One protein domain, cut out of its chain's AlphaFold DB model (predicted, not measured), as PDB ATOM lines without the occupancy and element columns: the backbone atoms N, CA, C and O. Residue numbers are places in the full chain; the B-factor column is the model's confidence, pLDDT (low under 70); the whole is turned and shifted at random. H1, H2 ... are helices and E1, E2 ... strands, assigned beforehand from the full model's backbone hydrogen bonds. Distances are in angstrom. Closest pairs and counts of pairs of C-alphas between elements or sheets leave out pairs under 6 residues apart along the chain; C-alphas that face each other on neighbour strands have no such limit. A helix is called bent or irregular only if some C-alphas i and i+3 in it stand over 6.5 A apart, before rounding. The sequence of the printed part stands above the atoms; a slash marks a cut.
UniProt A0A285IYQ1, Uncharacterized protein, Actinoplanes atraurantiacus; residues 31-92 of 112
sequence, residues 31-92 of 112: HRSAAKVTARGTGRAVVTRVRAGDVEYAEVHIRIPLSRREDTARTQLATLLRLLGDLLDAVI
ATOM      1  N   HIS A  31     184.294 232.734 305.973       92.56
ATOM      2  CA  HIS A  31     184.054 233.245 304.629       92.56
ATOM      3  C   HIS A  31     182.916 234.254 304.666       92.56
ATOM      4  O   HIS A  31     181.857 233.974 305.223       92.56
ATOM      5  N   ARG A  32     183.121 235.426 304.058       94.38
ATOM      6  CA  ARG A  32     182.125 236.503 304.011       94.38
ATOM      7  C   ARG A  32     181.771 236.854 302.568       94.38
ATOM      8  O   ARG A  32     182.630 236.840 301.684       94.38
ATOM      9  N   SER A  33     180.489 237.103 302.326       94.44
ATOM     10  CA  SER A  33     179.978 237.625 301.052       94.44
ATOM     11  C   SER A  33     180.163 239.138 300.975       94.44
ATOM     12  O   SER A  33     180.435 239.800 301.981       94.44
ATOM     13  N   ALA A  34     179.973 239.702 299.784       92.81
ATOM     14  CA  ALA A  34     179.800 241.141 299.657       92.81
ATOM     15  C   ALA A  34     178.563 241.589 300.456       92.81
ATOM     16  O   ALA A  34     177.484 241.003 300.341       92.81
ATOM     17  N   ALA A  35     178.732 242.636 301.262       92.44
ATOM     18  CA  ALA A  35     177.671 243.165 302.105       92.44
ATOM     19  C   ALA A  35     176.513 243.708 301.254       92.44
ATOM     20  O   ALA A  35     176.704 244.578 300.402       92.44
ATOM     21  N   LYS A  36     175.296 243.233 301.521       94.31
ATOM     22  CA  LYS A  36     174.072 243.763 300.914       94.31
ATOM     23  C   LYS A  36     173.512 244.848 301.815       94.31
ATOM     24  O   LYS A  36     173.263 244.610 302.994       94.31
ATOM     25  N   VAL A  37     173.316 246.043 301.275       94.12
ATOM     26  CA  VAL A  37     172.829 247.196 302.038       94.12
ATOM     27  C   VAL A  37     171.397 247.505 301.630       94.12
ATOM     28  O   VAL A  37     171.084 247.554 300.445       94.12
ATOM     29  N   THR A  38     170.541 247.758 302.613       93.62
ATOM     30  CA  THR A  38     169.207 248.321 302.404       93.62
ATOM     31  C   THR A  38     168.997 249.505 303.340       93.62
ATOM     32  O   THR A  38     169.514 249.533 304.460       93.62
ATOM     33  N   ALA A  39     168.271 250.515 302.874       91.50
ATOM     34  CA  ALA A  39     167.948 251.702 303.648       91.50
ATOM     35  C   ALA A  39     166.473 252.052 303.453       91.50
ATOM     36  O   ALA A  39     165.943 251.957 302.345       91.50
ATOM     37  N   ARG A  40     165.806 252.447 304.538       89.75
ATOM     38  CA  ARG A  40     164.422 252.931 304.520       89.75
ATOM     39  C   ARG A  40     164.300 254.112 305.468       89.75
ATOM     40  O   ARG A  40     164.610 253.991 306.654       89.75
ATOM     41  N   GLY A  41     163.848 255.248 304.940       90.31
ATOM     42  CA  GLY A  41     163.876 256.508 305.679       90.31
ATOM     43  C   GLY A  41     165.294 256.800 306.174       90.31
ATOM     44  O   GLY A  41     166.242 256.799 305.394       90.31
ATOM     45  N   THR A  42     165.444 256.993 307.482       89.62
ATOM     46  CA  THR A  42     166.740 257.240 308.135       89.62
ATOM     47  C   THR A  42     167.409 255.974 308.685       89.62
ATOM     48  O   THR A  42     168.515 256.046 309.221       89.62
ATOM     49  N   GLY A  43     166.756 254.814 308.569       93.00
ATOM     50  CA  GLY A  43     167.285 253.526 309.004       93.00
ATOM     51  C   GLY A  43     168.118 252.843 307.921       93.00
ATOM     52  O   GLY A  43     167.818 252.934 306.728       93.00
ATOM     53  N   ARG A  44     169.150 252.109 308.343       96.50
ATOM     54  CA  ARG A  44     170.026 251.322 307.466       96.50
ATOM     55  C   ARG A  44     170.207 249.916 308.022       96.50
ATOM     56  O   ARG A  44     170.491 249.764 309.207       96.50
ATOM     57  N   ALA A  45     170.118 248.911 307.161       96.38
ATOM     58  CA  ALA A  45     170.476 247.537 307.473       96.38
ATOM     59  C   ALA A  45     171.525 247.015 306.485       96.38
ATOM     60  O   ALA A  45     171.518 247.349 305.296       96.38
ATOM     61  N   VAL A  46     172.445 246.207 306.992       96.81
ATOM     62  CA  VAL A  46     173.485 245.528 306.226       96.81
ATOM     63  C   VAL A  46     173.358 244.041 306.503       96.81
ATOM     64  O   VAL A  46     173.378 243.636 307.660       96.81
ATOM     65  N   VAL A  47     173.221 243.243 305.450       96.00
ATOM     66  CA  VAL A  47     173.111 241.788 305.526       96.00
ATOM     67  C   VAL A  47     174.325 241.171 304.852       96.00
ATOM     68  O   VAL A  47     174.623 241.473 303.694       96.00
ATOM     69  N   THR A  48     175.009 240.284 305.566       95.38
ATOM     70  CA  THR A  48     176.182 239.561 305.075       95.38
ATOM     71  C   THR A  48     175.963 238.072 305.287       95.38
ATOM     72  O   THR A  48     175.742 237.626 306.407       95.38
ATOM     73  N   ARG A  49     176.042 237.278 304.216       95.06
ATOM     74  CA  ARG A  49     176.182 235.820 304.343       95.06
ATOM     75  C   ARG A  49     177.590 235.517 304.840       95.06
ATOM     76  O   ARG A  49     178.557 235.979 304.219       95.06
ATOM     77  N   VAL A  50     177.679 234.785 305.942       93.75
ATOM     78  CA  VAL A  50     178.921 234.399 306.612       93.75
ATOM     79  C   VAL A  50     178.924 232.888 306.793       93.75
ATOM     80  O   VAL A  50     177.916 232.324 307.194       93.75
ATOM     81  N   ARG A  51     180.042 232.220 306.527       92.19
ATOM     82  CA  ARG A  51     180.258 230.814 306.881       92.19
ATOM     83  C   ARG A  51     181.375 230.755 307.898       92.19
ATOM     84  O   ARG A  51     182.461 231.232 307.591       92.19
ATOM     85  N   ALA A  52     181.109 230.176 309.062       89.56
ATOM     86  CA  ALA A  52     182.099 229.942 310.106       89.56
ATOM     87  C   ALA A  52     182.193 228.432 310.360       89.56
ATOM     88  O   ALA A  52     181.258 227.816 310.881       89.56
ATOM     89  N   GLY A  53     183.301 227.819 309.934       86.38
ATOM     90  CA  GLY A  53     183.395 226.358 309.840       86.38
ATOM     91  C   GLY A  53     182.371 225.803 308.844       86.38
ATOM     92  O   GLY A  53     182.374 226.184 307.673       86.38
ATOM     93  N   ASP A  54     181.471 224.937 309.306       84.69
ATOM     94  CA  ASP A  54     180.441 224.300 308.465       84.69
ATOM     95  C   ASP A  54     179.051 224.926 308.584       84.69
ATOM     96  O   ASP A  54     178.115 224.478 307.926       84.69
ATOM     97  N   VAL A  55     178.907 225.974 309.396       88.00
ATOM     98  CA  VAL A  55     177.623 226.653 309.587       88.00
ATOM     99  C   VAL A  55     177.614 227.964 308.819       88.00
ATOM    100  O   VAL A  55     178.560 228.750 308.891       88.00
ATOM    101  N   GLU A  56     176.523 228.203 308.099       91.31
ATOM    102  CA  GLU A  56     176.256 229.477 307.448       91.31
ATOM    103  C   GLU A  56     175.258 230.314 308.249       91.31
ATOM    104  O   GLU A  56     174.275 229.812 308.791       91.31
ATOM    105  N   TYR A  57     175.511 231.615 308.283       91.75
ATOM    106  CA  TYR A  57     174.746 232.622 308.991       91.75
ATOM    107  C   TYR A  57     174.377 233.753 308.033       91.75
ATOM    108  O   TYR A  57     175.166 234.154 307.172       91.75
ATOM    109  N   ALA A  58     173.188 234.316 308.229       93.50
ATOM    110  CA  ALA A  58     172.881 235.663 307.775       93.50
ATOM    111  C   ALA A  58     173.208 236.630 308.922       93.50
ATOM    112  O   ALA A  58     172.453 236.738 309.884       93.50
ATOM    113  N   GLU A  59     174.348 237.311 308.838       93.75
ATOM    114  CA  GLU A  59     174.730 238.354 309.790       93.75
ATOM    115  C   GLU A  59     174.026 239.659 309.400       93.75
ATOM    116  O   GLU A  59     174.145 240.118 308.259       93.75
ATOM    117  N   VAL A  60     173.269 240.247 310.329       94.50
ATOM    118  CA  VAL A  60     172.458 241.447 310.082       94.50
ATOM    119  C   VAL A  60     172.872 242.559 311.039       94.50
ATOM    120  O   VAL A  60     172.736 242.429 312.251       94.50
ATOM    121  N   HIS A  61     173.355 243.677 310.496       95.50
ATOM    122  CA  HIS A  61     173.703 244.883 311.247       95.50
ATOM    123  C   HIS A  61     172.710 245.996 310.920       95.50
ATOM    124  O   HIS A  61     172.632 246.444 309.776       95.50
ATOM    125  N   ILE A  62     171.967 246.467 311.922       95.69
ATOM    126  CA  ILE A  62     170.923 247.486 311.758       95.69
ATOM    127  C   ILE A  62     171.292 248.733 312.556       95.69
ATOM    128  O   ILE A  62     171.696 248.649 313.713       95.69
ATOM    129  N   ARG A  63     171.128 249.905 311.939       96.06
ATOM    130  CA  ARG A  63     171.308 251.211 312.573       96.06
ATOM    131  C   ARG A  63     170.070 252.067 312.346       96.06
ATOM    132  O   ARG A  63     169.714 252.353 311.202       96.06
ATOM    133  N   ILE A  64     169.449 252.495 313.441       95.12
ATOM    134  CA  ILE A  64     168.259 253.349 313.448       95.12
ATOM    135  C   ILE A  64     168.530 254.530 314.389       95.12
ATOM    136  O   ILE A  64     168.953 254.303 315.523       95.12
ATOM    137  N   PRO A  65     168.326 255.784 313.951       96.88
ATOM    138  CA  PRO A  65     168.380 256.933 314.847       96.88
ATOM    139  C   PRO A  65     167.257 256.872 315.886       96.88
ATOM    140  O   PRO A  65     166.091 256.704 315.532       96.88
ATOM    141  N   LEU A  66     167.608 257.041 317.158       97.50
ATOM    142  CA  LEU A  66     166.637 257.122 318.244       97.50
ATOM    143  C   LEU A  66     166.173 258.564 318.466       97.50
ATOM    144  O   LEU A  66     166.840 259.530 318.084       97.50
ATOM    145  N   SER A  67     165.014 258.698 319.104       97.50
ATOM    146  CA  SER A  67     164.513 259.972 319.606       97.50
ATOM    147  C   SER A  67     165.500 260.590 320.596       97.50
ATOM    148  O   SER A  67     166.168 259.890 321.351       97.50
ATOM    149  N   ARG A  68     165.546 261.925 320.645       97.81
ATOM    150  CA  ARG A  68     166.292 262.662 321.681       97.81
ATOM    151  C   ARG A  68     165.596 262.635 323.046       97.81
ATOM    152  O   ARG A  68     166.195 263.037 324.035       97.81
ATOM    153  N   ARG A  69     164.327 262.220 323.095       98.50
ATOM    154  CA  ARG A  69     163.567 262.040 324.339       98.50
ATOM    155  C   ARG A  69     163.757 260.612 324.829       98.50
ATOM    156  O   ARG A  69     163.389 259.681 324.112       98.50
ATOM    157  N   GLU A  70     164.283 260.464 326.040       98.19
ATOM    158  CA  GLU A  70     164.660 259.171 326.622       98.19
ATOM    159  C   GLU A  70     163.492 258.180 326.668       98.19
ATOM    160  O   GLU A  70     163.625 257.052 326.199       98.19
ATOM    161  N   ASP A  71     162.312 258.606 327.123       98.50
ATOM    162  CA  ASP A  71     161.143 257.719 327.196       98.50
ATOM    163  C   ASP A  71     160.748 257.187 325.814       98.50
ATOM    164  O   ASP A  71     160.509 255.994 325.631       98.50
ATOM    165  N   THR A  72     160.767 258.057 324.799       98.38
ATOM    166  CA  THR A  72     160.504 257.649 323.415       98.38
ATOM    167  C   THR A  72     161.591 256.711 322.889       98.38
ATOM    168  O   THR A  72     161.266 255.736 322.214       98.38
ATOM    169  N   ALA A  73     162.866 256.970 323.190       98.38
ATOM    170  CA  ALA A  73     163.978 256.111 322.784       98.38
ATOM    171  C   ALA A  73     163.861 254.704 323.396       98.38
ATOM    172  O   ALA A  73     164.060 253.708 322.699       98.38
ATOM    173  N   ARG A  74     163.442 254.601 324.664       98.38
ATOM    174  CA  ARG A  74     163.165 253.317 325.328       98.38
ATOM    175  C   ARG A  74     162.028 252.563 324.657       98.38
ATOM    176  O   ARG A  74     162.174 251.376 324.367       98.38
ATOM    177  N   THR A  75     160.926 253.244 324.340       98.50
ATOM    178  CA  THR A  75     159.817 252.635 323.590       98.50
ATOM    179  C   THR A  75     160.266 252.165 322.205       98.50
ATOM    180  O   THR A  75     159.900 251.067 321.783       98.50
ATOM    181  N   GLN A  76     161.094 252.947 321.506       97.56
ATOM    182  CA  GLN A  76     161.663 252.554 320.214       97.56
ATOM    183  C   GLN A  76     162.524 251.292 320.331       97.56
ATOM    184  O   GLN A  76     162.370 250.386 319.515       97.56
ATOM    185  N   LEU A  77     163.381 251.198 321.351       97.94
ATOM    186  CA  LEU A  77     164.226 250.023 321.585       97.94
ATOM    187  C   LEU A  77     163.405 248.776 321.923       97.94
ATOM    188  O   LEU A  77     163.644 247.719 321.343       97.94
ATOM    189  N   ALA A  78     162.405 248.896 322.800       98.25
ATOM    190  CA  ALA A  78     161.508 247.789 323.131       98.25
ATOM    191  C   ALA A  78     160.729 247.303 321.894       98.25
ATOM    192  O   ALA A  78     160.618 246.102 321.645       98.25
ATOM    193  N   THR A  79     160.243 248.241 321.075       97.81
ATOM    194  CA  THR A  79     159.563 247.932 319.808       97.81
ATOM    195  C   THR A  79     160.504 247.231 318.835       97.81
ATOM    196  O   THR A  79     160.125 246.223 318.245       97.81
ATOM    197  N   LEU A  80     161.731 247.737 318.678       96.31
ATOM    198  CA  LEU A  80     162.743 247.137 317.813       96.31
ATOM    199  C   LEU A  80     163.067 245.711 318.257       96.31
ATOM    200  O   LEU A  80     163.098 244.820 317.417       96.31
ATOM    201  N   LEU A  81     163.257 245.480 319.557       97.25
ATOM    202  CA  LEU A  81     163.535 244.150 320.094       97.25
ATOM    203  C   LEU A  81     162.403 243.164 319.778       97.25
ATOM    204  O   LEU A  81     162.673 242.058 319.317       97.25
ATOM    205  N   ARG A  82     161.145 243.581 319.962       98.06
ATOM    206  CA  ARG A  82     159.976 242.762 319.609       98.06
ATOM    207  C   ARG A  82     159.949 242.428 318.115       98.06
ATOM    208  O   ARG A  82     159.850 241.262 317.760       98.06
ATOM    209  N   LEU A  83     160.099 243.434 317.252       96.00
ATOM    210  CA  LEU A  83     160.079 243.246 315.797       96.00
ATOM    211  C   LEU A  83     161.251 242.395 315.293       96.00
ATOM    212  O   LEU A  83     161.113 241.702 314.289       96.00
ATOM    213  N   LEU A  84     162.404 242.439 315.964       94.88
ATOM    214  CA  LEU A  84     163.515 241.536 315.675       94.88
ATOM    215  C   LEU A  84     163.182 240.090 316.056       94.88
ATOM    216  O   LEU A  84     163.574 239.192 315.321       94.88
ATOM    217  N   GLY A  85     162.436 239.865 317.142       95.06
ATOM    218  CA  GLY A  85     161.867 238.552 317.463       95.06
ATOM    219  C   GLY A  85     160.950 238.049 316.347       95.06
ATOM    220  O   GLY A  85     161.203 236.988 315.785       95.06
ATOM    221  N   ASP A  86     159.984 238.876 315.937       94.56
ATOM    222  CA  ASP A  86     159.060 238.554 314.839       94.56
ATOM    223  C   ASP A  86     159.817 238.261 313.521       94.56
ATOM    224  O   ASP A  86     159.471 237.351 312.768       94.56
ATOM    225  N   LEU A  87     160.887 239.017 313.239       91.50
ATOM    226  CA  LEU A  87     161.759 238.795 312.083       91.50
ATOM    227  C   LEU A  87     162.480 237.446 312.161       91.50
ATOM    228  O   LEU A  87     162.571 236.749 311.151       91.50
ATOM    229  N   LEU A  88     163.024 237.093 313.327       92.06
ATOM    230  CA  LEU A  88     163.692 235.809 313.522       92.06
ATOM    231  C   LEU A  88     162.708 234.659 313.312       92.06
ATOM    232  O   LEU A  88     163.029 233.745 312.559       92.06
ATOM    233  N   ASP A  89     161.503 234.745 313.870       89.88
ATOM    234  CA  ASP A  89     160.459 233.730 313.686       89.88
ATOM    235  C   ASP A  89     160.034 233.581 312.216       89.88
ATOM    236  O   ASP A  89     159.734 232.479 311.756       89.88
ATOM    237  N   ALA A  90     160.035 234.680 311.456       89.19
ATOM    238  CA  ALA A  90     159.693 234.670 310.037       89.19
ATOM    239  C   ALA A  90     160.822 234.143 309.131       89.19
ATOM    240  O   ALA A  90     160.545 233.530 308.098       89.19
ATOM    241  N   VAL A  91     162.088 234.422 309.469       87.50
ATOM    242  CA  VAL A  91     163.254 234.149 308.602       87.50
ATOM    243  C   VAL A  91     163.968 232.853 308.961       87.50
ATOM    244  O   VAL A  91     164.557 232.226 308.077       87.50
ATOM    245  N   ILE A  92     163.924 232.423 310.225       83.62
ATOM    246  CA  ILE A  92     164.310 231.063 310.591       83.62
ATOM    247  C   ILE A  92     163.302 230.164 309.885       83.62
ATOM    248  O   ILE A  92     162.177 229.976 310.344       83.62
TER     249      ILE A  92
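This is residues 31 to 92 of the 112 residues of an uncharacterized protein of Actinoplanes atraurantiacus (UniProt A0A285IYQ1). A ribbon of three antiparallel strands, E1, E2 and E3, winds back and forth, and after it one long helix, H1, folds back past the E3 edge with a gap between helix and sheet. The helix does not cover a face of the sheet, and its residues 81 to 90 stick out free. The printed part has 62 residues with three named strands and then one named helix, in the order E1, E2, E3, H1; the sheet runs E1, E2, E3, and the class is mixed, helices and strands. The whole is loose, with a radius of gyration of the C-alphas of 14.2 A, and elongated, spanning 43 by 22 by 17 A.

The printed part begins at His 31, before the first named strand. E1 is residues 36 to 40, Lys 36 to Arg 40, and is the shortest element; its C-alpha 36 is at (174.072, 243.763, 300.914), and it is 13.8 A from first to last C-alpha. E2 is residues 43 to 52, Gly 43 to Ala 52, the longest strand by residues with 10, and it measures 27.9 A from first to last C-alpha. E3 is residues 55 to 63, Val 55 to Arg 63, 25.5 A from first to last C-alpha, running from C-alpha 55 at (177.623, 226.653, 309.587) to C-alpha 63 at (171.308, 251.211, 312.573). H1 is residues 70 to 91, Glu 70 to Val 91, 22 residues and 30.9 A from first to last C-alpha; it is not bent. It begins at C-alpha 70 at (164.660, 259.171, 326.622) and ends at C-alpha 91 at (163.254, 234.149, 308.602). Ile 92 is the last printed residue.

The sheet is a meander, each strand the antiparallel neighbour of the one before, with E1 and E3 as edge strands and E2 as the inner strand. E1 and E2 form a hairpin with 158 degrees between their N-to-C directions. The C-alphas of Ala 39 and Arg 44, which face each other, are 4.4 A apart, and N 38 and O 45 are within hydrogen-bond range at 2.9 A, as are N 45 and O 38 at 2.8 A. Before E1, residues 31 to 32 make a short antiparallel pairing with residues 50 to 51 of E2. E2 and E3 form a second hairpin with 162 degrees between their N-to-C directions. The C-alphas of Ala 45 and Ile 62, which face each other, are 4.3 A apart; N 57 and O 50 are within hydrogen-bond range at 2.7 A, and N 48 and O 59 at 2.8 A. The sheet's C-alphas lie up to 3.4 A off the best plane through them. H1 is not on the sheet: 1 pair of C-alphas is within 10 A. H1 is apart from E1 and apart from E2, with no C-alpha of either strand within 8 A of it. Residues 81 to 90, which belong to H1, stand free, with no C-alpha 8 or more residues away along the chain within 10 A. In H1 every O i to N i+4 pair is within hydrogen-bond range.

The two C-alphas farthest apart are those of Asp 54 and Arg 69, at 44.3 A. From the first to the last printed C-alpha, His 31 to Ile 92, the distance is 20.7 A. Without the stretch that stands free, the body has 52 residues and spans 44 by 19 by 17 A. The links E1 to E2 and E2 to E3 are tight, with 2 residues in each, and the link E3 to H1 is short, with 6 residues. The printed part has no cut. Its mean pLDDT is 94.1, and no printed residue is under 70.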